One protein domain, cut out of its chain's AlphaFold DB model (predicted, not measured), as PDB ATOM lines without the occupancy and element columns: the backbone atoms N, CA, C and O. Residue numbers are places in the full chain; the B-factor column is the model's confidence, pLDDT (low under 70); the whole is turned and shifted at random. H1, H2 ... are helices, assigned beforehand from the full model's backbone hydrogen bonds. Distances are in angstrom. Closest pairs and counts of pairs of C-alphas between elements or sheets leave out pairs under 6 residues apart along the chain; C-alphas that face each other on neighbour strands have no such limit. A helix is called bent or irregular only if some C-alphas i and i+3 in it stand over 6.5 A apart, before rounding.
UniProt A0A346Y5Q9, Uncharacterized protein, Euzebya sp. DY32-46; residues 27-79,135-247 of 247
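AT A GLANCE: This is residues 27 to 79 and 135 to 247 of the 247 residues of an uncharacterized protein of Euzebya sp. DY32-46 (UniProt A0A346Y5Q9). A long helix folded back on itself as a V, H6a and H6b, makes the frame: arm H6a runs through the middle of the body, with H1, H2 and H4 packed on it, and the far end of H6b, with residues 234 to 247, sticks out. H4 also packs on H2, and H3 folds against H4 as a helical hairpin, while little H5 turns the corner from H4 into H6a. The printed part has 166 residues with six named helices, H1 to H6, and no named strand: all helix. It is only just compact, close to loose, with a radius of gyration of the C-alphas of 18.0 A, and only just elongated, spanning 59 by 39 by 26 A.

IN THESE COORDINATES: H1, residues 27 to 52, was assigned as one helix by its hydrogen bonds but is bent, with C-alphas 34 and 37 6.9 A apart. Its arms are H1a, residues 27 to 34, 10.5 A, beginning at C-alpha 27 (29.807, -48.566, -15.801), and H1b, residues 37 to 52, 23.4 A. H2 is residues 56 to 76, 29.9 A. Past the cut come H3, residues 138 to 149, 16.1 A; H4, residues 156 to 178, 32.8 A; and H5, residues 182 to 187, 8.8 A. H6, residues 189 to 245, likewise one helix by its hydrogen bonds, is bent, with C-alphas 212 and 215 9.4 A apart. Its arms are H6a, residues 189 to 212, 33.3 A, and H6b, residues 215 to 245, 42.7 A, ending at C-alpha 245 (44.363, -35.673, -3.922).

HOW THE PARTS SIT: H2, H4 and H6a form a bundle, three helices or arms grouped together. H4 touches H6a at a shallow tilt of 11 degrees, opposite ways, closest at the C-alphas of Ala 159 and Ala 211, 4.3 A. H2 and H4 touch at 35.2 degrees, only just steep, closest at C-alphas 63 and 167, 4.8 A. H2 touches H6a with residues 56 to 60 alone. H3 touches H4, closest at C-alphas 140 and 165, 4.8 A. H1a touches H6a, closest at C-alphas 32 and 198, 5.3 A. H1b touches H6b, closest at C-alphas 38 and 229, 5.4 A. H6a and H6b touch at a steep tilt of 39 degrees, closest at C-alphas 209 and 217, 4.3 A. H5 touches no helix. Every O i to N i+4 pair is within hydrogen-bond range in H1a, H1b, H2, H3, H4 and H5; in H6a 18 of 20 are, in H6b 25 of 27.

THE WHOLE: The C-alphas of Arg 76 and Thr 246, the two farthest apart, are 60.5 A apart. Residues 80 to 134 are not printed, and the gap from C-alpha 79 to C-alpha 135 is 21.5 A. Of the links printed whole, none is long. The mean pLDDT of the printed part is 86.3; residue 68, residues 70 to 79 and residue 179 are under 70.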
ATOM      1  N   PRO A  27      28.818 -49.280 -14.994       95.94
ATOM      2  CA  PRO A  27      29.807 -48.566 -15.801       95.94
ATOM      3  C   PRO A  27      29.333 -48.285 -17.230       95.94
ATOM      4  O   PRO A  27      29.510 -47.174 -17.719       95.94
ATOM      5  N   THR A  28      28.677 -49.255 -17.876       96.19
ATOM      6  CA  THR A  28      28.139 -49.084 -19.234       96.19
ATOM      7  C   THR A  28      27.080 -47.986 -19.278       96.19
ATOM      8  O   THR A  28      27.162 -47.093 -20.114       96.19
ATOM      9  N   VAL A  29      26.117 -47.995 -18.350       96.69
ATOM     10  CA  VAL A  29      25.077 -46.955 -18.274       96.69
ATOM     11  C   VAL A  29      25.690 -45.570 -18.070       96.69
ATOM     12  O   VAL A  29      25.329 -44.640 -18.788       96.69
ATOM     13  N   LEU A  30      26.629 -45.433 -17.130       95.00
ATOM     14  CA  LEU A  30      27.313 -44.164 -16.872       95.00
ATOM     15  C   LEU A  30      28.083 -43.684 -18.106       95.00
ATOM     16  O   LEU A  30      27.938 -42.530 -18.498       95.00
ATOM     17  N   GLY A  31      28.828 -44.577 -18.759       93.69
ATOM     18  CA  GLY A  31      29.518 -44.280 -20.011       93.69
ATOM     19  C   GLY A  31      28.558 -43.785 -21.094       93.69
ATOM     20  O   GLY A  31      28.799 -42.747 -21.701       93.69
ATOM     21  N   CYS A  32      27.425 -44.460 -21.294       95.56
ATOM     22  CA  CYS A  32      26.412 -44.051 -22.269       95.56
ATOM     23  C   CYS A  32      25.800 -42.674 -21.963       95.56
ATOM     24  O   CYS A  32      25.572 -41.895 -22.887       95.56
ATOM     25  N   VAL A  33      25.557 -42.352 -20.687       94.25
ATOM     26  CA  VAL A  33      25.074 -41.022 -20.280       94.25
ATOM     27  C   VAL A  33      26.126 -39.951 -20.574       94.25
ATOM     28  O   VAL A  33      25.802 -38.923 -21.164       94.25
ATOM     29  N   LEU A  34      27.388 -40.199 -20.217       92.50
ATOM     30  CA  LEU A  34      28.492 -39.265 -20.453       92.50
ATOM     31  C   LEU A  34      28.758 -39.031 -21.948       92.50
ATOM     32  O   LEU A  34      29.117 -37.926 -22.350       92.50
ATOM     33  N   LEU A  35      28.531 -40.046 -22.785       92.69
ATOM     34  CA  LEU A  35      28.694 -39.957 -24.237       92.69
ATOM     35  C   LEU A  35      27.571 -39.192 -24.949       92.69
ATOM     36  O   LEU A  35      27.750 -38.825 -26.110       92.69
ATOM     37  N   ALA A  36      26.439 -38.909 -24.294       90.75
ATOM     38  CA  ALA A  36      25.291 -38.266 -24.939       90.75
ATOM     39  C   ALA A  36      25.650 -36.921 -25.597       90.75
ATOM     40  O   ALA A  36      25.224 -36.632 -26.721       90.75
ATOM     41  N   TRP A  37      26.479 -36.112 -24.930       88.69
ATOM     42  CA  TRP A  37      26.921 -34.829 -25.470       88.69
ATOM     43  C   TRP A  37      27.922 -34.981 -26.630       88.69
ATOM     44  O   TRP A  37      27.640 -34.446 -27.707       88.69
ATOM     45  N   PRO A  38      29.044 -35.724 -26.492       91.06
ATOM     46  CA  PRO A  38      29.938 -35.998 -27.618       91.06
ATOM     47  C   PRO A  38      29.225 -36.551 -28.855       91.06
ATOM     48  O   PRO A  38      29.507 -36.115 -29.971       91.06
ATOM     49  N   LEU A  39      28.265 -37.458 -28.657       91.38
ATOM     50  CA  LEU A  39      27.478 -38.050 -29.738       91.38
ATOM     51  C   LEU A  39      26.633 -37.012 -30.477       91.38
ATOM     52  O   LEU A  39      26.581 -37.030 -31.705       91.38
ATOM     53  N   SER A  40      26.017 -36.080 -29.751       89.06
ATOM     54  CA  SER A  40      25.207 -35.011 -30.346       89.06
ATOM     55  C   SER A  40      26.051 -34.089 -31.233       89.06
ATOM     56  O   SER A  40      25.639 -33.725 -32.336       89.06
ATOM     57  N   LEU A  41      27.268 -33.750 -30.794       89.75
ATOM     58  CA  LEU A  41      28.173 -32.909 -31.578       89.75
ATOM     59  C   LEU A  41      28.755 -33.653 -32.788       89.75
ATOM     60  O   LEU A  41      28.815 -33.090 -33.883       89.75
ATOM     61  N   ALA A  42      29.149 -34.918 -32.615       89.81
ATOM     62  CA  ALA A  42      29.609 -35.758 -33.718       89.81
ATOM     63  C   ALA A  42      28.516 -35.938 -34.782       89.81
ATOM     64  O   ALA A  42      28.807 -35.879 -35.974       89.81
ATOM     65  N   ALA A  43      27.251 -36.068 -34.366       88.00
ATOM     66  CA  ALA A  43      26.113 -36.110 -35.277       88.00
ATOM     67  C   ALA A  43      25.977 -34.829 -36.106       88.00
ATOM     68  O   ALA A  43      25.834 -34.904 -37.327       88.00
ATOM     69  N   ALA A  44      26.084 -33.659 -35.470       88.44
ATOM     70  CA  ALA A  44      26.030 -32.380 -36.172       88.44
ATOM     71  C   ALA A  44      27.173 -32.234 -37.195       88.44
ATOM     72  O   ALA A  44      26.935 -31.859 -38.343       88.44
ATOM     73  N   ARG A  45      28.407 -32.591 -36.815       89.94
ATOM     74  CA  ARG A  45      29.572 -32.556 -37.721       89.94
ATOM     75  C   ARG A  45      29.428 -33.529 -38.883       89.94
ATOM     76  O   ARG A  45      29.707 -33.158 -40.023       89.94
ATOM     77  N   LEU A  46      28.961 -34.749 -38.614       86.88
ATOM     78  CA  LEU A  46      28.716 -35.735 -39.659       86.88
ATOM     79  C   LEU A  46      27.638 -35.256 -40.630       86.88
ATOM     80  O   LEU A  46      27.825 -35.407 -41.829       86.88
ATOM     81  N   ALA A  47      26.548 -34.658 -40.147       83.44
ATOM     82  CA  ALA A  47      25.503 -34.123 -41.016       83.44
ATOM     83  C   ALA A  47      26.056 -33.055 -41.975       83.44
ATOM     84  O   ALA A  47      25.751 -33.087 -43.166       83.44
ATOM     85  N   ILE A  48      26.927 -32.166 -41.482       86.00
ATOM     86  CA  ILE A  48      27.607 -31.156 -42.306       86.00
ATOM     87  C   ILE A  48      28.519 -31.823 -43.344       86.00
ATOM     88  O   ILE A  48      28.409 -31.523 -44.530       86.00
ATOM     89  N   ARG A  49      29.380 -32.765 -42.928       85.25
ATOM     90  CA  ARG A  49      30.281 -33.481 -43.850       85.25
ATOM     91  C   ARG A  49      29.520 -34.285 -44.896       85.25
ATOM     92  O   ARG A  49      29.863 -34.242 -46.071       85.25
ATOM     93  N   ALA A  50      28.478 -34.999 -44.485       80.06
ATOM     94  CA  ALA A  50      27.628 -35.763 -45.383       80.06
ATOM     95  C   ALA A  50      26.919 -34.835 -46.378       80.06
ATOM     96  O   ALA A  50      26.872 -35.143 -47.559       80.06
ATOM     97  N   ALA A  51      26.445 -33.660 -45.963       79.00
ATOM     98  CA  ALA A  51      25.862 -32.695 -46.896       79.00
ATOM     99  C   ALA A  51      26.869 -32.174 -47.943       79.00
ATOM    100  O   ALA A  51      26.465 -31.791 -49.038       79.00
ATOM    101  N   GLN A  52      28.164 -32.171 -47.619       83.00
ATOM    102  CA  GLN A  52      29.245 -31.718 -48.501       83.00
ATOM    103  C   GLN A  52      29.868 -32.846 -49.343       83.00
ATOM    104  O   GLN A  52      30.564 -32.568 -50.319       83.00
ATOM    105  N   ALA A  53      29.648 -34.113 -48.982       77.44
ATOM    106  CA  ALA A  53      30.225 -35.261 -49.674       77.44
ATOM    107  C   ALA A  53      29.499 -35.548 -51.004       77.44
ATOM    108  O   ALA A  53      28.274 -35.446 -51.053       77.44
ATOM    109  N   PRO A  54      30.193 -36.015 -52.061       74.56
ATOM    110  CA  PRO A  54      29.573 -36.274 -53.367       74.56
ATOM    111  C   PRO A  54      28.365 -37.224 -53.322       74.56
ATOM    112  O   PRO A  54      27.372 -36.994 -54.006       74.56
ATOM    113  N   ALA A  55      28.427 -38.275 -52.498       74.00
ATOM    114  CA  ALA A  55      27.339 -39.240 -52.319       74.00
ATOM    115  C   ALA A  55      26.433 -38.926 -51.114       74.00
ATOM    116  O   ALA A  55      25.404 -39.575 -50.912       74.00
ATOM    117  N   GLY A  56      26.802 -37.956 -50.278       71.81
ATOM    118  CA  GLY A  56      26.188 -37.793 -48.968       71.81
ATOM    119  C   GLY A  56      24.763 -37.217 -48.980       71.81
ATOM    120  O   GLY A  56      23.937 -37.742 -48.230       71.81
ATOM    121  N   PRO A  57      24.377 -36.274 -49.867       75.50
ATOM    122  CA  PRO A  57      22.975 -35.889 -50.033       75.50
ATOM    123  C   PRO A  57      22.073 -37.069 -50.416       75.50
ATOM    124  O   PRO A  57      20.963 -37.185 -49.900       75.50
ATOM    125  N   THR A  58      22.556 -37.986 -51.263       71.88
ATOM    126  CA  THR A  58      21.823 -39.206 -51.639       71.88
ATOM    127  C   THR A  58      21.640 -40.135 -50.441       71.88
ATOM    128  O   THR A  58      20.538 -40.633 -50.222       71.88
ATOM    129  N   VAL A  59      22.682 -40.329 -49.628       71.38
ATOM    130  CA  VAL A  59      22.607 -41.121 -48.387       71.38
ATOM    131  C   VAL A  59      21.598 -40.520 -47.414       71.38
ATOM    132  O   VAL A  59      20.712 -41.227 -46.936       71.38
ATOM    133  N   LEU A  60      21.696 -39.216 -47.144       73.12
ATOM    134  CA  LEU A  60      20.791 -38.515 -46.234       73.12
ATOM    135  C   LEU A  60      19.342 -38.587 -46.724       73.12
ATOM    136  O   LEU A  60      18.440 -38.851 -45.931       73.12
ATOM    137  N   LEU A  61      19.119 -38.419 -48.030       75.44
ATOM    138  CA  LEU A  61      17.800 -38.545 -48.636       75.44
ATOM    139  C   LEU A  61      17.252 -39.971 -48.512       75.44
ATOM    140  O   LEU A  61      16.074 -40.138 -48.217       75.44
ATOM    141  N   LEU A  62      18.069 -41.006 -48.702       74.56
ATOM    142  CA  LEU A  62      17.623 -42.398 -48.581       74.56
ATOM    143  C   LEU A  62      17.313 -42.785 -47.135       74.56
ATOM    144  O   LEU A  62      16.284 -43.413 -46.880       74.56
ATOM    145  N   VAL A  63      18.125 -42.345 -46.173       76.00
ATOM    146  CA  VAL A  63      17.807 -42.487 -44.744       76.00
ATOM    147  C   VAL A  63      16.499 -41.758 -44.423       76.00
ATOM    148  O   VAL A  63      15.598 -42.337 -43.823       76.00
ATOM    149  N   ALA A  64      16.346 -40.506 -44.862       74.31
ATOM    150  CA  ALA A  64      15.150 -39.716 -44.589       74.31
ATOM    151  C   ALA A  64      13.896 -40.328 -45.229       74.31
ATOM    152  O   ALA A  64      12.885 -40.503 -44.557       74.31
ATOM    153  N   THR A  65      13.959 -40.705 -46.507       76.75
ATOM    154  CA  THR A  65      12.824 -41.280 -47.245       76.75
ATOM    155  C   THR A  65      12.409 -42.637 -46.695       76.75
ATOM    156  O   THR A  65      11.212 -42.868 -46.535       76.75
ATOM    157  N   THR A  66      13.355 -43.515 -46.340       71.94
ATOM    158  CA  THR A  66      13.027 -44.793 -45.685       71.94
ATOM    159  C   THR A  66      12.377 -44.562 -44.324       71.94
ATOM    160  O   THR A  66      11.308 -45.123 -44.067       71.94
ATOM    161  N   CYS A  67      12.930 -43.661 -43.504       73.94
ATOM    162  CA  CYS A  67      12.335 -43.243 -42.235       73.94
ATOM    163  C   CYS A  67      10.912 -42.679 -42.403       73.94
ATOM    164  O   CYS A  67      10.001 -43.067 -41.670       73.94
ATOM    165  N   THR A  68      10.680 -41.806 -43.386       69.44
ATOM    166  CA  THR A  68       9.366 -41.204 -43.653       69.44
ATOM    167  C   THR A  68       8.360 -42.224 -44.186       69.44
ATOM    168  O   THR A  68       7.245 -42.298 -43.670       69.44
ATOM    169  N   ALA A  69       8.727 -43.041 -45.177       71.75
ATOM    170  CA  ALA A  69       7.839 -44.048 -45.765       71.75
ATOM    171  C   ALA A  69       7.387 -45.078 -44.722       71.75
ATOM    172  O   ALA A  69       6.209 -45.439 -44.644       71.75
ATOM    173  N   ALA A  70       8.307 -45.502 -43.861       65.25
ATOM    174  CA  ALA A  70       7.990 -46.355 -42.733       65.25
ATOM    175  C   ALA A  70       7.166 -45.630 -41.664       65.25
ATOM    176  O   ALA A  70       6.190 -46.192 -41.182       65.25
ATOM    177  N   GLY A  71       7.491 -44.379 -41.327       62.72
ATOM    178  CA  GLY A  71       6.690 -43.557 -40.418       62.72
ATOM    179  C   GLY A  71       5.234 -43.425 -40.876       62.72
ATOM    180  O   GLY A  71       4.321 -43.550 -40.063       62.72
ATOM    181  N   ILE A  72       4.999 -43.277 -42.182       65.44
ATOM    182  CA  ILE A  72       3.659 -43.278 -42.784       65.44
ATOM    183  C   ILE A  72       3.006 -44.663 -42.667       65.44
ATOM    184  O   ILE A  72       1.847 -44.759 -42.268       65.44
ATOM    185  N   LYS A  73       3.730 -45.746 -42.975       65.88
ATOM    186  CA  LYS A  73       3.217 -47.124 -42.884       65.88
ATOM    187  C   LYS A  73       2.830 -47.509 -41.448       65.88
ATOM    188  O   LYS A  73       1.728 -48.002 -41.224       65.88
ATOM    189  N   TYR A  74       3.706 -47.243 -40.480       61.41
ATOM    190  CA  TYR A  74       3.534 -47.608 -39.069       61.41
ATOM    191  C   TYR A  74       2.676 -46.606 -38.286       61.41
ATOM    192  O   TYR A  74       1.992 -46.981 -37.339       61.41
ATOM    193  N   GLY A  75       2.648 -45.334 -38.689       57.28
ATOM    194  CA  GLY A  75       1.706 -44.350 -38.150       57.28
ATOM    195  C   GLY A  75       0.255 -44.657 -38.530       57.28
ATOM    196  O   GLY A  75      -0.660 -44.309 -37.787       57.28
ATOM    197  N   ARG A  76       0.037 -45.344 -39.662       55.50
ATOM    198  CA  ARG A  76      -1.293 -45.755 -40.146       55.50
ATOM    199  C   ARG A  76      -1.719 -47.146 -39.673       55.50
ATOM    200  O   ARG A  76      -2.915 -47.406 -39.596       55.50
ATOM    201  N   HIS A  77      -0.777 -48.022 -39.319       50.72
ATOM    202  CA  HIS A  77      -1.061 -49.389 -38.884       50.72
ATOM    203  C   HIS A  77      -0.238 -49.757 -37.642       50.72
ATOM    204  O   HIS A  77       0.988 -49.779 -37.696       50.72
ATOM    205  N   ARG A  78      -0.906 -50.136 -36.537       56.09
ATOM    206  CA  ARG A  78      -0.284 -50.743 -35.333       56.09
ATOM    207  C   ARG A  78       0.218 -52.179 -35.583       56.09
ATOM    208  O   ARG A  78       0.063 -53.052 -34.737       56.09
ATOM    209  N   THR A  79       0.721 -52.465 -36.775       51.50
ATOM    210  CA  THR A  79       1.209 -53.797 -37.145       51.50
ATOM    211  C   THR A  79       2.659 -53.944 -36.708       51.50
ATOM    212  O   THR A  79       3.420 -52.985 -36.832       51.50
ATOM    213  N   ILE A 135      20.107 -53.018 -29.894       95.06
ATOM    214  CA  ILE A 135      21.432 -52.419 -30.074       95.06
ATOM    215  C   ILE A 135      22.289 -53.137 -31.110       95.06
ATOM    216  O   ILE A 135      23.405 -52.695 -31.341       95.06
ATOM    217  N   LEU A 136      21.862 -54.261 -31.683       94.88
ATOM    218  CA  LEU A 136      22.666 -55.009 -32.647       94.88
ATOM    219  C   LEU A 136      22.133 -54.752 -34.065       94.88
ATOM    220  O   LEU A 136      21.078 -55.273 -34.412       94.88
ATOM    221  N   PRO A 137      22.845 -53.978 -34.903       92.88
ATOM    222  CA  PRO A 137      22.358 -53.552 -36.208       92.88
ATOM    223  C   PRO A 137      22.632 -54.638 -37.251       92.88
ATOM    224  O   PRO A 137      23.492 -54.473 -38.120       92.88
ATOM    225  N   LEU A 138      21.935 -55.772 -37.155       93.19
ATOM    226  CA  LEU A 138      22.188 -56.930 -38.018       93.19
ATOM    227  C   LEU A 138      21.975 -56.591 -39.496       93.19
ATOM    228  O   LEU A 138      22.827 -56.931 -40.320       93.19
ATOM    229  N   VAL A 139      20.897 -55.878 -39.839       91.00
ATOM    230  CA  VAL A 139      20.627 -55.472 -41.229       91.00
ATOM    231  C   VAL A 139      21.675 -54.477 -41.770       91.00
ATOM    232  O   VAL A 139      22.235 -54.753 -42.836       91.00
ATOM    233  N   PRO A 140      22.030 -53.372 -41.075       91.75
ATOM    234  CA  PRO A 140      23.154 -52.519 -41.483       91.75
ATOM    235  C   PRO A 140      24.484 -53.258 -41.623       91.75
ATOM    236  O   PRO A 140      25.198 -53.047 -42.604       91.75
ATOM    237  N   LEU A 141      24.811 -54.147 -40.682       93.25
ATOM    238  CA  LEU A 141      26.058 -54.904 -40.717       93.25
ATOM    239  C   LEU A 141      26.105 -55.834 -41.935       93.25
ATOM    240  O   LEU A 141      27.106 -55.856 -42.649       93.25
ATOM    241  N   ALA A 142      25.013 -56.548 -42.216       92.69
ATOM    242  CA  ALA A 142      24.899 -57.393 -43.400       92.69
ATOM    243  C   ALA A 142      25.032 -56.580 -44.699       92.69
ATOM    244  O   ALA A 142      25.719 -57.016 -45.623       92.69
ATOM    245  N   ALA A 143      24.438 -55.384 -44.760       91.88
ATOM    246  CA  ALA A 143      24.558 -54.496 -45.915       91.88
ATOM    247  C   ALA A 143      26.004 -54.011 -46.125       91.88
ATOM    248  O   ALA A 143      26.509 -54.071 -47.248       91.88
ATOM    249  N   ILE A 144      26.699 -53.587 -45.062       92.12
ATOM    250  CA  ILE A 144      28.109 -53.167 -45.129       92.12
ATOM    251  C   ILE A 144      29.000 -54.334 -45.571       92.12
ATOM    252  O   ILE A 144      29.799 -54.180 -46.496       92.12
ATOM    253  N   ILE A 145      28.851 -55.513 -44.958       93.75
ATOM    254  CA  ILE A 145      29.647 -56.700 -45.303       93.75
ATOM    255  C   ILE A 145      29.389 -57.113 -46.752       93.75
ATOM    256  O   ILE A 145      30.339 -57.289 -47.510       93.75
ATOM    257  N   GLY A 146      28.122 -57.230 -47.156       94.00
ATOM    258  CA  GLY A 146      27.751 -57.669 -48.500       94.00
ATOM    259  C   GLY A 146      28.243 -56.718 -49.588       94.00
ATOM    260  O   GLY A 146      28.826 -57.157 -50.577       94.00
ATOM    261  N   THR A 147      28.079 -55.409 -49.390       91.62
ATOM    262  CA  THR A 147      28.552 -54.401 -50.354       91.62
ATOM    263  C   THR A 147      30.077 -54.316 -50.407       91.62
ATOM    264  O   THR A 147      30.635 -54.162 -51.492       91.62
ATOM    265  N   THR A 148      30.766 -54.485 -49.274       90.44
ATOM    266  CA  THR A 148      32.235 -54.552 -49.232       90.44
ATOM    267  C   THR A 148      32.750 -55.801 -49.946       90.44
ATOM    268  O   THR A 148      33.627 -55.699 -50.799       90.44
ATOM    269  N   ALA A 149      32.177 -56.973 -49.654       93.62
ATOM    270  CA  ALA A 149      32.558 -58.242 -50.277       93.62
ATOM    271  C   ALA A 149      32.307 -58.252 -51.793       93.62
ATOM    272  O   ALA A 149      33.064 -58.865 -52.539       93.62
ATOM    273  N   ALA A 150      31.281 -57.534 -52.258       93.81
ATOM    274  CA  ALA A 150      30.989 -57.351 -53.677       93.81
ATOM    275  C   ALA A 150      31.891 -56.310 -54.377       93.81
ATOM    276  O   ALA A 150      31.702 -56.050 -55.563       93.81
ATOM    277  N   GLY A 151      32.836 -55.676 -53.669       90.19
ATOM    278  CA  GLY A 151      33.696 -54.627 -54.231       90.19
ATOM    279  C   GLY A 151      32.960 -53.319 -54.540       90.19
ATOM    280  O   GLY A 151      33.446 -52.507 -55.319       90.19
ATOM    281  N   LEU A 152      31.785 -53.100 -53.941       86.38
ATOM    282  CA  LEU A 152      30.932 -51.932 -54.182       86.38
ATOM    283  C   LEU A 152      31.189 -50.781 -53.197       86.38
ATOM    284  O   LEU A 152      30.449 -49.797 -53.215       86.38
ATOM    285  N   GLY A 153      32.193 -50.889 -52.323       79.25
ATOM    286  CA  GLY A 153      32.504 -49.879 -51.309       79.25
ATOM    287  C   GLY A 153      32.647 -48.476 -51.908       79.25
ATOM    288  O   GLY A 153      33.375 -48.277 -52.876       79.25
ATOM    289  N   GLY A 154      31.915 -47.504 -51.359       73.12
ATOM    290  CA  GLY A 154      31.904 -46.121 -51.853       73.12
ATOM    291  C   GLY A 154      31.099 -45.884 -53.140       73.12
ATOM    292  O   GLY A 154      30.960 -44.738 -53.560       73.12
ATOM    293  N   SER A 155      30.526 -46.922 -53.759       83.06
ATOM    294  CA  SER A 155      29.607 -46.743 -54.889       83.06
ATOM    295  C   SER A 155      28.259 -46.160 -54.434       83.06
ATOM    296  O   SER A 155      27.819 -46.435 -53.312       83.06
ATOM    297  N   PRO A 156      27.528 -45.442 -55.309       83.00
ATOM    298  CA  PRO A 156      26.178 -44.967 -55.000       83.00
ATOM    299  C   PRO A 156      25.208 -46.091 -54.611       83.00
ATOM    300  O   PRO A 156      24.339 -45.889 -53.769       83.00
ATOM    301  N   LEU A 157      25.372 -47.289 -55.185       84.19
ATOM    302  CA  LEU A 157      24.545 -48.451 -54.853       84.19
ATOM    303  C   LEU A 157      24.820 -48.957 -53.432       84.19
ATOM    304  O   LEU A 157      23.879 -49.236 -52.692       84.19
ATOM    305  N   ALA A 158      26.090 -49.045 -53.026       86.31
ATOM    306  CA  ALA A 158      26.438 -49.419 -51.658       86.31
ATOM    307  C   ALA A 158      25.981 -48.361 -50.650       86.31
ATOM    308  O   ALA A 158      25.390 -48.703 -49.627       86.31
ATOM    309  N   ALA A 159      26.184 -47.082 -50.976       84.50
ATOM    310  CA  ALA A 159      25.697 -45.956 -50.191       84.50
ATOM    311  C   ALA A 159      24.171 -46.021 -50.005       84.50
ATOM    312  O   ALA A 159      23.665 -45.833 -48.898       84.50
ATOM    313  N   ALA A 160      23.439 -46.372 -51.066       83.62
ATOM    314  CA  ALA A 160      21.994 -46.533 -51.024       83.62
ATOM    315  C   ALA A 160      21.540 -47.724 -50.173       83.62
ATOM    316  O   ALA A 160      20.659 -47.571 -49.326       83.62
ATOM    317  N   ALA A 161      22.155 -48.893 -50.366       87.12
ATOM    318  CA  ALA A 161      21.834 -50.098 -49.606       87.12
ATOM    319  C   ALA A 161      22.099 -49.909 -48.105       87.12
ATOM    320  O   ALA A 161      21.246 -50.231 -47.278       87.12
ATOM    321  N   VAL A 162      23.251 -49.334 -47.749       89.69
ATOM    322  CA  VAL A 162      23.630 -49.101 -46.350       89.69
ATOM    323  C   VAL A 162      22.818 -47.969 -45.722       89.69
ATOM    324  O   VAL A 162      22.375 -48.108 -44.583       89.69
ATOM    325  N   GLY A 163      22.530 -46.890 -46.456       85.69
ATOM    326  CA  GLY A 163      21.626 -45.833 -45.992       85.69
ATOM    327  C   GLY A 163      20.209 -46.350 -45.722       85.69
ATOM    328  O   GLY A 163      19.629 -46.058 -44.677       85.69
ATOM    329  N   ALA A 164      19.665 -47.186 -46.612       84.06
ATOM    330  CA  ALA A 164      18.363 -47.816 -46.407       84.06
ATOM    331  C   ALA A 164      18.363 -48.776 -45.206       84.06
ATOM    332  O   ALA A 164      17.420 -48.772 -44.413       84.06
ATOM    333  N   ALA A 165      19.432 -49.560 -45.035       88.31
ATOM    334  CA  ALA A 165      19.607 -50.434 -43.880       88.31
ATOM    335  C   ALA A 165      19.693 -49.641 -42.562       88.31
ATOM    336  O   ALA A 165      19.074 -50.029 -41.572       88.31
ATOM    337  N   ALA A 166      20.394 -48.501 -42.551       89.19
ATOM    338  CA  ALA A 166      20.441 -47.594 -41.402       89.19
ATOM    339  C   ALA A 166      19.050 -47.047 -41.054       89.19
ATOM    340  O   ALA A 166      18.656 -47.052 -39.889       89.19
ATOM    341  N   GLY A 167      18.289 -46.620 -42.068       85.00
ATOM    342  CA  GLY A 167      16.900 -46.197 -41.904       85.00
ATOM    343  C   GLY A 167      16.039 -47.305 -41.294       85.00
ATOM    344  O   GLY A 167      15.357 -47.067 -40.297       85.00
ATOM    345  N   TRP A 168      16.128 -48.531 -41.825       84.50
ATOM    346  CA  TRP A 168      15.459 -49.710 -41.260       84.50
ATOM    347  C   TRP A 168      15.797 -49.913 -39.781       84.50
ATOM    348  O   TRP A 168      14.881 -50.038 -38.976       84.50
ATOM    349  N   HIS A 169      17.078 -49.877 -39.406       88.06
ATOM    350  CA  HIS A 169      17.522 -50.072 -38.021       88.06
ATOM    351  C   HIS A 169      16.955 -49.029 -37.051       88.06
ATOM    352  O   HIS A 169      16.476 -49.367 -35.966       88.06
ATOM    353  N   ILE A 170      16.946 -47.753 -37.458       86.19
ATOM    354  CA  ILE A 170      16.343 -46.661 -36.676       86.19
ATOM    355  C   ILE A 170      14.856 -46.941 -36.447       86.19
ATOM    356  O   ILE A 170      14.351 -46.822 -35.331       86.19
ATOM    357  N   LEU A 171      14.148 -47.325 -37.507       83.31
ATOM    358  CA  LEU A 171      12.715 -47.598 -37.460       83.31
ATOM    359  C   LEU A 171      12.380 -48.829 -36.623       83.31
ATOM    360  O   LEU A 171      11.444 -48.769 -35.823       83.31
ATOM    361  N   ALA A 172      13.142 -49.910 -36.802       82.25
ATOM    362  CA  ALA A 172      13.061 -51.136 -36.022       82.25
ATOM    363  C   ALA A 172      13.180 -50.805 -34.535       82.25
ATOM    364  O   ALA A 172      12.226 -50.965 -33.774       82.25
ATOM    365  N   THR A 173      14.281 -50.157 -34.161       86.94
ATOM    366  CA  THR A 173      14.542 -49.739 -32.784       86.94
ATOM    367  C   THR A 173      13.415 -48.865 -32.219       86.94
ATOM    368  O   THR A 173      12.936 -49.095 -31.105       86.94
ATOM    369  N   LEU A 174      12.947 -47.857 -32.966       83.50
ATOM    370  CA  LEU A 174      11.890 -46.951 -32.500       83.50
ATOM    371  C   LEU A 174      10.561 -47.668 -32.261       83.50
ATOM    372  O   LEU A 174       9.874 -47.369 -31.285       83.50
ATOM    373  N   ALA A 175      10.156 -48.578 -33.144       79.94
ATOM    374  CA  ALA A 175       8.896 -49.285 -32.961       79.94
ATOM    375  C   ALA A 175       9.009 -50.402 -31.899       79.94
ATOM    376  O   ALA A 175       8.051 -50.605 -31.151       79.94
ATOM    377  N   GLU A 176      10.173 -51.039 -31.731       83.88
ATOM    378  CA  GLU A 176      10.398 -52.060 -30.705       83.88
ATOM    379  C   GLU A 176      10.426 -51.443 -29.306       83.88
ATOM    380  O   GLU A 176       9.806 -51.972 -28.389       83.88
ATOM    381  N   THR A 177      11.060 -50.278 -29.151       85.12
ATOM    382  CA  THR A 177      11.144 -49.558 -27.865       85.12
ATOM    383  C   THR A 177       9.844 -48.853 -27.465       85.12
ATOM    384  O   THR A 177       9.627 -48.591 -26.281       85.12
ATOM    385  N   ARG A 178       8.957 -48.548 -28.426       76.75
ATOM    386  CA  ARG A 178       7.581 -48.083 -28.156       76.75
ATOM    387  C   ARG A 178       6.673 -49.214 -27.677       76.75
ATOM    388  O   ARG A 178       5.711 -48.958 -26.951       76.75
ATOM    389  N   GLY A 179       6.952 -50.441 -28.113       67.50
ATOM    390  CA  GLY A 179       6.290 -51.639 -27.623       67.50
ATOM    391  C   GLY A 179       6.646 -51.879 -26.159       67.50
ATOM    392  O   GLY A 179       7.774 -51.664 -25.729       67.50
ATOM    393  N   HIS A 180       5.680 -52.339 -25.370       74.00
ATOM    394  CA  HIS A 180       5.913 -52.778 -23.995       74.00
ATOM    395  C   HIS A 180       6.662 -54.124 -23.991       74.00
ATOM    396  O   HIS A 180       6.117 -55.134 -23.554       74.00
ATOM    397  N   GLN A 181       7.895 -54.146 -24.502       85.62
ATOM    398  CA  GLN A 181       8.663 -55.373 -24.670       85.62
ATOM    399  C   GLN A 181       9.118 -55.937 -23.316       85.62
ATOM    400  O   GLN A 181       9.689 -55.186 -22.510       85.62
ATOM    401  N   PRO A 182       8.902 -57.239 -23.047       88.44
ATOM    402  CA  PRO A 182       9.269 -57.858 -21.776       88.44
ATOM    403  C   PRO A 182      10.745 -57.673 -21.401       88.44
ATOM    404  O   PRO A 182      11.053 -57.458 -20.227       88.44
ATOM    405  N   ASP A 183      11.661 -57.703 -22.369       90.62
ATOM    406  CA  ASP A 183      13.100 -57.618 -22.093       90.62
ATOM    407  C   ASP A 183      13.531 -56.223 -21.626       90.62
ATOM    408  O   ASP A 183      14.269 -56.093 -20.644       90.62
ATOM    409  N   LEU A 184      12.974 -55.163 -22.223       92.12
ATOM    410  CA  LEU A 184      13.193 -53.786 -21.766       92.12
ATOM    411  C   LEU A 184      12.557 -53.525 -20.396       92.12
ATOM    412  O   LEU A 184      13.129 -52.805 -19.572       92.12
ATOM    413  N   GLN A 185      11.389 -54.119 -20.125       91.25
ATOM    414  CA  GLN A 185      10.741 -54.019 -18.814       91.25
ATOM    415  C   GLN A 185      11.596 -54.653 -17.716       91.25
ATOM    416  O   GLN A 185      11.767 -54.057 -16.654       91.25
ATOM    417  N   ARG A 186      12.180 -55.826 -17.989       90.62
ATOM    418  CA  ARG A 186      13.089 -56.518 -17.063       90.62
ATOM    419  C   ARG A 186      14.360 -55.716 -16.788       90.62
ATOM    420  O   ARG A 186      14.856 -55.742 -15.663       90.62
ATOM    421  N   LEU A 187      14.884 -55.001 -17.786       92.25
ATOM    422  CA  LEU A 187      16.046 -54.130 -17.599       92.25
ATOM    423  C   LEU A 187      15.709 -52.878 -16.786       92.25
ATOM    424  O   LEU A 187      16.513 -52.436 -15.969       92.25
ATOM    425  N   GLY A 188      14.534 -52.298 -17.009       93.25
ATOM    426  CA  GLY A 188      14.144 -51.017 -16.435       93.25
ATOM    427  C   GLY A 188      14.719 -49.822 -17.203       93.25
ATOM    428  O   GLY A 188      15.852 -49.830 -17.698       93.25
ATOM    429  N   ARG A 189      13.913 -48.756 -17.293       93.88
ATOM    430  CA  ARG A 189      14.194 -47.553 -18.101       93.88
ATOM    431  C   ARG A 189      15.542 -46.883 -17.813       93.88
ATOM    432  O   ARG A 189      16.206 -46.538 -18.786       93.88
ATOM    433  N   PRO A 190      15.998 -46.742 -16.552       94.88
ATOM    434  CA  PRO A 190      17.288 -46.108 -16.267       94.88
ATOM    435  C   PRO A 190      18.490 -46.835 -16.877       94.88
ATOM    436  O   PRO A 190      19.536 -46.227 -17.057       94.88
ATOM    437  N   THR A 191      18.365 -48.129 -17.188       94.44
ATOM    438  CA  THR A 191      19.426 -48.882 -17.865       94.44
ATOM    439  C   THR A 191      19.258 -48.852 -19.372       94.44
ATOM    440  O   THR A 191      20.187 -48.462 -20.070       94.44
ATOM    441  N   TRP A 192      18.098 -49.264 -19.892       95.19
ATOM    442  CA  TRP A 192      18.001 -49.466 -21.336       95.19
ATOM    443  C   TRP A 192      17.985 -48.150 -22.116       95.19
ATOM    444  O   TRP A 192      18.601 -48.093 -23.169       95.19
ATOM    445  N   VAL A 193      17.349 -47.083 -21.613       94.62
ATOM    446  CA  VAL A 193      17.237 -45.810 -22.351       94.62
ATOM    447  C   VAL A 193      18.608 -45.234 -22.722       94.62
ATOM    448  O   VAL A 193      18.842 -45.031 -23.913       94.62
ATOM    449  N   PRO A 194      19.537 -44.988 -21.775       96.25
ATOM    450  CA  PRO A 194      20.838 -44.428 -22.129       96.25
ATOM    451  C   PRO A 194      21.650 -45.372 -23.019       96.25
ATOM    452  O   PRO A 194      22.276 -44.905 -23.968       96.25
ATOM    453  N   VAL A 195      21.608 -46.686 -22.767       96.44
ATOM    454  CA  VAL A 195      22.368 -47.669 -23.556       96.44
ATOM    455  C   VAL A 195      21.861 -47.733 -24.995       96.44
ATOM    456  O   VAL A 195      22.646 -47.555 -25.922       96.44
ATOM    457  N   VAL A 196      20.553 -47.920 -25.193       95.25
ATOM    458  CA  VAL A 196      19.933 -47.967 -26.524       95.25
ATOM    459  C   VAL A 196      20.189 -46.664 -27.274       95.25
ATOM    460  O   VAL A 196      20.586 -46.709 -28.433       95.25
ATOM    461  N   LEU A 197      20.017 -45.501 -26.639       93.62
ATOM    462  CA  LEU A 197      20.246 -44.221 -27.313       93.62
ATOM    463  C   LEU A 197      21.711 -44.033 -27.712       93.62
ATOM    464  O   LEU A 197      21.984 -43.716 -28.869       93.62
ATOM    465  N   ALA A 198      22.655 -44.242 -26.793       95.25
ATOM    466  CA  ALA A 198      24.068 -44.006 -27.068       95.25
ATOM    467  C   ALA A 198      24.623 -44.989 -28.108       95.25
ATOM    468  O   ALA A 198      25.298 -44.575 -29.056       95.25
ATOM    469  N   VAL A 199      24.308 -46.282 -27.969       95.69
ATOM    470  CA  VAL A 199      24.802 -47.321 -28.881       95.69
ATOM    471  C   VAL A 199      24.205 -47.144 -30.275       95.69
ATOM    472  O   VAL A 199      24.962 -47.090 -31.242       95.69
ATOM    473  N   ASN A 200      22.887 -46.944 -30.394       94.25
ATOM    474  CA  ASN A 200      22.274 -46.746 -31.710       94.25
ATOM    475  C   ASN A 200      22.703 -45.443 -32.366       94.25
ATOM    476  O   ASN A 200      22.937 -45.431 -33.569       94.25
ATOM    477  N   THR A 201      22.856 -44.356 -31.602       92.56
ATOM    478  CA  THR A 201      23.387 -43.107 -32.168       92.56
ATOM    479  C   THR A 201      24.777 -43.355 -32.736       92.56
ATOM    480  O   THR A 201      25.019 -43.051 -33.897       92.56
ATOM    481  N   THR A 202      25.663 -44.001 -31.974       94.50
ATOM    482  CA  THR A 202      27.008 -44.355 -32.451       94.50
ATOM    483  C   THR A 202      26.944 -45.182 -33.736       94.50
ATOM    484  O   THR A 202      27.595 -44.851 -34.721       94.50
ATOM    485  N   GLN A 203      26.120 -46.227 -33.765       93.31
ATOM    486  CA  GLN A 203      25.989 -47.119 -34.918       93.31
ATOM    487  C   GLN A 203      25.434 -46.420 -36.152       93.31
ATOM    488  O   GLN A 203      25.957 -46.614 -37.246       93.31
ATOM    489  N   VAL A 204      24.409 -45.585 -35.989       90.62
ATOM    490  CA  VAL A 204      23.837 -44.791 -37.078       90.62
ATOM    491  C   VAL A 204      24.882 -43.828 -37.630       90.62
ATOM    492  O   VAL A 204      25.039 -43.754 -38.845       90.62
ATOM    493  N   LEU A 205      25.650 -43.151 -36.771       91.75
ATOM    494  CA  LEU A 205      26.726 -42.262 -37.215       91.75
ATOM    495  C   LEU A 205      27.810 -43.018 -37.985       91.75
ATOM    496  O   LEU A 205      28.197 -42.584 -39.066       91.75
ATOM    497  N   LEU A 206      28.257 -44.169 -37.481       93.00
ATOM    498  CA  LEU A 206      29.238 -45.009 -38.176       93.00
ATOM    499  C   LEU A 206      28.709 -45.499 -39.526       93.00
ATOM    500  O   LEU A 206      29.432 -45.473 -40.518       93.00
ATOM    501  N   THR A 207      27.439 -45.898 -39.577       90.94
ATOM    502  CA  THR A 207      26.794 -46.413 -40.789       90.94
ATOM    503  C   THR A 207      26.613 -45.312 -41.835       90.94
ATOM    504  O   THR A 207      26.909 -45.527 -43.007       90.94
ATOM    505  N   ILE A 208      26.186 -44.113 -41.428       86.62
ATOM    506  CA  ILE A 208      26.058 -42.952 -42.321       86.62
ATOM    507  C   ILE A 208      27.436 -42.476 -42.787       86.62
ATOM    508  O   ILE A 208      27.609 -42.204 -43.972       86.62
ATOM    509  N   GLY A 209      28.426 -42.414 -41.890       89.88
ATOM    510  CA  GLY A 209      29.811 -42.100 -42.246       89.88
ATOM    511  C   GLY A 209      30.357 -43.082 -43.279       89.88
ATOM    512  O   GLY A 209      30.908 -42.665 -44.298       89.88
ATOM    513  N   TRP A 210      30.106 -44.378 -43.074       90.62
ATOM    514  CA  TRP A 210      30.466 -45.411 -44.039       90.62
ATOM    515  C   TRP A 210      29.744 -45.247 -45.376       90.62
ATOM    516  O   TRP A 210      30.366 -45.314 -46.431       90.62
ATOM    517  N   ALA A 211      28.438 -44.992 -45.365       86.38
ATOM    518  CA  ALA A 211      27.677 -44.811 -46.595       86.38
ATOM    519  C   ALA A 211      28.129 -43.567 -47.382       86.38
ATOM    520  O   ALA A 211      28.125 -43.589 -48.609       86.38
ATOM    521  N   ALA A 212      28.536 -42.496 -46.694       84.38
ATOM    522  CA  ALA A 212      28.956 -41.247 -47.323       84.38
ATOM    523  C   ALA A 212      30.374 -41.303 -47.916       84.38
ATOM    524  O   ALA A 212      30.609 -40.699 -48.962       84.38
ATOM    525  N   ALA A 213      31.318 -41.987 -47.254       84.62
ATOM    526  CA  ALA A 213      32.736 -41.964 -47.640       84.62
ATOM    527  C   ALA A 213      33.502 -43.276 -47.357       84.62
ATOM    528  O   ALA A 213      34.724 -43.276 -47.201       84.62
ATOM    529  N   GLY A 214      32.804 -44.409 -47.267       85.12
ATOM    530  CA  GLY A 214      33.398 -45.715 -46.983       85.12
ATOM    531  C   GLY A 214      34.075 -45.787 -45.612       85.12
ATOM    532  O   GLY A 214      33.709 -45.098 -44.660       85.12
ATOM    533  N   THR A 215      35.112 -46.616 -45.495       87.75
ATOM    534  CA  THR A 215      35.852 -46.805 -44.234       87.75
ATOM    535  C   THR A 215      36.432 -45.507 -43.677       87.75
ATOM    536  O   THR A 215      36.473 -45.347 -42.460       87.75
ATOM    537  N   THR A 216      36.820 -44.565 -44.541       89.38
ATOM    538  CA  THR A 216      37.325 -43.246 -44.136       89.38
ATOM    539  C   THR A 216      36.255 -42.445 -43.403       89.38
ATOM    540  O   THR A 216      36.506 -41.955 -42.310       89.38
ATOM    541  N   GLY A 217      35.027 -42.393 -43.926       88.62
ATOM    542  CA  GLY A 217      33.944 -41.663 -43.262       88.62
ATOM    543  C   GLY A 217      33.551 -42.258 -41.907       88.62
ATOM    544  O   GLY A 217      33.241 -41.517 -40.975       88.62
ATOM    545  N   ALA A 218      33.602 -43.585 -41.758       91.25
ATOM    546  CA  ALA A 218      33.420 -44.228 -40.455       91.25
ATOM    547  C   ALA A 218      34.577 -43.909 -39.487       91.25
ATOM    548  O   ALA A 218      34.337 -43.634 -38.310       91.25
ATOM    549  N   ALA A 219      35.821 -43.899 -39.975       93.38
ATOM    550  CA  ALA A 219      36.991 -43.532 -39.181       93.38
ATOM    551  C   ALA A 219      36.938 -42.067 -38.716       93.38
ATOM    552  O   ALA A 219      37.234 -41.790 -37.555       93.38
ATOM    553  N   ASP A 220      36.487 -41.143 -39.566       91.56
ATOM    554  CA  ASP A 220      36.304 -39.732 -39.205       91.56
ATOM    555  C   ASP A 220      35.297 -39.562 -38.063       91.56
ATOM    556  O   ASP A 220      35.508 -38.757 -37.157       91.56
ATOM    557  N   VAL A 221      34.215 -40.349 -38.062       93.31
ATOM    558  CA  VAL A 221      33.240 -40.371 -36.959       93.31
ATOM    559  C   VAL A 221      33.891 -40.847 -35.662       93.31
ATOM    560  O   VAL A 221      33.675 -40.236 -34.616       93.31
ATOM    561  N   ILE A 222      34.702 -41.908 -35.708       94.81
ATOM    562  CA  ILE A 222      35.419 -42.415 -34.527       94.81
ATOM    563  C   ILE A 222      36.389 -41.355 -33.996       94.81
ATOM    564  O   ILE A 222      36.398 -41.079 -32.797       94.81
ATOM    565  N   THR A 223      37.168 -40.740 -34.885       94.50
ATOM    566  CA  THR A 223      38.133 -39.684 -34.556       94.50
ATOM    567  C   THR A 223      37.440 -38.486 -33.910       94.50
ATOM    568  O   THR A 223      37.860 -38.021 -32.849       94.50
ATOM    569  N   ASP A 224      36.321 -38.034 -34.476       91.19
ATOM    570  CA  ASP A 224      35.516 -36.954 -33.911       91.19
ATOM    571  C   ASP A 224      34.960 -37.286 -32.532       91.19
ATOM    572  O   ASP A 224      35.010 -36.445 -31.628       91.19
ATOM    573  N   LEU A 225      34.410 -38.491 -32.367       92.50
ATOM    574  CA  LEU A 225      33.884 -38.949 -31.087       92.50
ATOM    575  C   LEU A 225      34.993 -39.012 -30.047       92.50
ATOM    576  O   LEU A 225      34.789 -38.548 -28.928       92.50
ATOM    577  N   HIS A 226      36.166 -39.523 -30.415       94.06
ATOM    578  CA  HIS A 226      37.317 -39.589 -29.527       94.06
ATOM    579  C   HIS A 226      37.762 -38.190 -29.089       94.06
ATOM    580  O   HIS A 226      37.777 -37.903 -27.892       94.06
ATOM    581  N   HIS A 227      38.044 -37.292 -30.039       92.56
ATOM    582  CA  HIS A 227      38.472 -35.926 -29.731       92.56
ATOM    583  C   HIS A 227      37.440 -35.165 -28.903       92.56
ATOM    584  O   HIS A 227      37.793 -34.504 -27.929       92.56
ATOM    585  N   THR A 228      36.161 -35.279 -29.256       91.00
ATOM    586  CA  THR A 228      35.088 -34.577 -28.546       91.00
ATOM    587  C   THR A 228      34.896 -35.135 -27.140       91.00
ATOM    588  O   THR A 228      34.726 -34.366 -26.198       91.00
ATOM    589  N   SER A 229      34.969 -36.459 -26.976       92.12
ATOM    590  CA  SER A 229      34.867 -37.090 -25.657       92.12
ATOM    591  C   SER A 229      36.010 -36.650 -24.756       92.12
ATOM    592  O   SER A 229      35.753 -36.250 -23.630       92.12
ATOM    593  N   ARG A 230      37.250 -36.630 -25.257       93.25
ATOM    594  CA  ARG A 230      38.404 -36.137 -24.492       93.25
ATOM    595  C   ARG A 230      38.267 -34.672 -24.102       93.25
ATOM    596  O   ARG A 230      38.417 -34.338 -22.935       93.25
ATOM    597  N   ALA A 231      37.895 -33.810 -25.048       91.12
ATOM    598  CA  ALA A 231      37.730 -32.380 -24.788       91.12
ATOM    599  C   ALA A 231      36.695 -32.074 -23.687       91.12
ATOM    600  O   ALA A 231      36.780 -31.037 -23.037       91.12
ATOM    601  N   ILE A 232      35.719 -32.962 -23.483       88.62
ATOM    602  CA  ILE A 232      34.654 -32.792 -22.489       88.62
ATOM    603  C   ILE A 232      34.971 -33.520 -21.184       88.62
ATOM    604  O   ILE A 232      34.715 -32.986 -20.108       88.62
ATOM    605  N   LEU A 233      35.481 -34.747 -21.270       89.50
ATOM    606  CA  LEU A 233      35.651 -35.626 -20.117       89.50
ATOM    607  C   LEU A 233      36.990 -35.410 -19.412       89.50
ATOM    608  O   LEU A 233      37.013 -35.497 -18.186       89.50
ATOM    609  N   ASP A 234      38.069 -35.088 -20.133       92.50
ATOM    610  CA  ASP A 234      39.397 -34.907 -19.530       92.50
ATOM    611  C   ASP A 234      39.374 -33.809 -18.441       92.50
ATOM    612  O   ASP A 234      39.779 -34.109 -17.316       92.50
ATOM    613  N   PRO A 235      38.778 -32.611 -18.651       93.12
ATOM    614  CA  PRO A 235      38.697 -31.588 -17.600       93.12
ATOM    615  C   PRO A 235      37.908 -32.035 -16.360       93.12
ATOM    616  O   PRO A 235      38.223 -31.648 -15.234       93.12
ATOM    617  N   VAL A 236      36.868 -32.856 -16.548       88.38
ATOM    618  CA  VAL A 236      36.058 -33.395 -15.443       88.38
ATOM    619  C   VAL A 236      36.873 -34.400 -14.634       88.38
ATOM    620  O   VAL A 236      36.869 -34.353 -13.403       88.38
ATOM    621  N   VAL A 237      37.590 -35.292 -15.318       89.81
ATOM    622  CA  VAL A 237      38.457 -36.294 -14.690       89.81
ATOM    623  C   VAL A 237      39.589 -35.616 -13.923       89.81
ATOM    624  O   VAL A 237      39.816 -35.953 -12.761       89.81
ATOM    625  N   GLU A 238      40.246 -34.624 -14.525       93.75
ATOM    626  CA  GLU A 238      41.297 -33.832 -13.882       93.75
ATOM    627  C   GLU A 238      40.779 -33.116 -12.627       93.75
ATOM    628  O   GLU A 238      41.421 -33.165 -11.575       93.75
ATOM    629  N   HIS A 239      39.580 -32.524 -12.689       93.56
ATOM    630  CA  HIS A 239      38.966 -31.872 -11.534       93.56
ATOM    631  C   HIS A 239      38.683 -32.851 -10.384       93.56
ATOM    632  O   HIS A 239      38.972 -32.550  -9.224       93.56
ATOM    633  N   ILE A 240      38.128 -34.030 -10.685       90.69
ATOM    634  CA  ILE A 240      37.840 -35.063  -9.678       90.69
ATOM    635  C   ILE A 240      39.141 -35.584  -9.059       90.69
ATOM    636  O   ILE A 240      39.234 -35.692  -7.837       90.69
ATOM    637  N   ALA A 241      40.154 -35.863  -9.883       92.56
ATOM    638  CA  ALA A 241      41.453 -36.334  -9.417       92.56
ATOM    639  C   ALA A 241      42.114 -35.322  -8.467       92.56
ATOM    640  O   ALA A 241      42.598 -35.705  -7.402       92.56
ATOM    641  N   ALA A 242      42.056 -34.028  -8.801       95.06
ATOM    642  CA  ALA A 242      42.566 -32.965  -7.940       95.06
ATOM    643  C   ALA A 242      41.834 -32.911  -6.588       95.06
ATOM    644  O   ALA A 242      42.478 -32.767  -5.553       95.06
ATOM    645  N   ARG A 243      40.502 -33.078  -6.571       95.44
ATOM    646  CA  ARG A 243      39.712 -33.094  -5.326       95.44
ATOM    647  C   ARG A 243      40.086 -34.256  -4.412       95.44
ATOM    648  O   ARG A 243      40.244 -34.031  -3.217       95.44
ATOM    649  N   ILE A 244      40.260 -35.452  -4.975       94.00
ATOM    650  CA  ILE A 244      40.660 -36.653  -4.226       94.00
ATOM    651  C   ILE A 244      42.073 -36.498  -3.655       94.00
ATOM    652  O   ILE A 244      42.326 -36.906  -2.531       94.00
ATOM    653  N   ALA A 245      42.996 -35.884  -4.398       93.38
ATOM    654  CA  ALA A 245      44.363 -35.673  -3.922       93.38
ATOM    655  C   ALA A 245      44.455 -34.688  -2.738       93.38
ATOM    656  O   ALA A 245      45.449 -34.692  -2.016       93.38
ATOM    657  N   THR A 246      43.443 -33.833  -2.554       94.06
ATOM    658  CA  THR A 246      43.395 -32.816  -1.488       94.06
ATOM    659  C   THR A 246      42.549 -33.204  -0.271       94.06
ATOM    660  O   THR A 246      42.488 -32.420   0.676       94.06
ATOM    661  N   SER A 247      41.875 -34.360  -0.302       85.31
ATOM    662  CA  SER A 247      41.047 -34.900   0.791       85.31
ATOM    663  C   SER A 247      41.775 -35.992   1.560       85.31
ATOM    664  O   SER A 247      41.705 -35.973   2.805       85.31
TER     665      SER A 247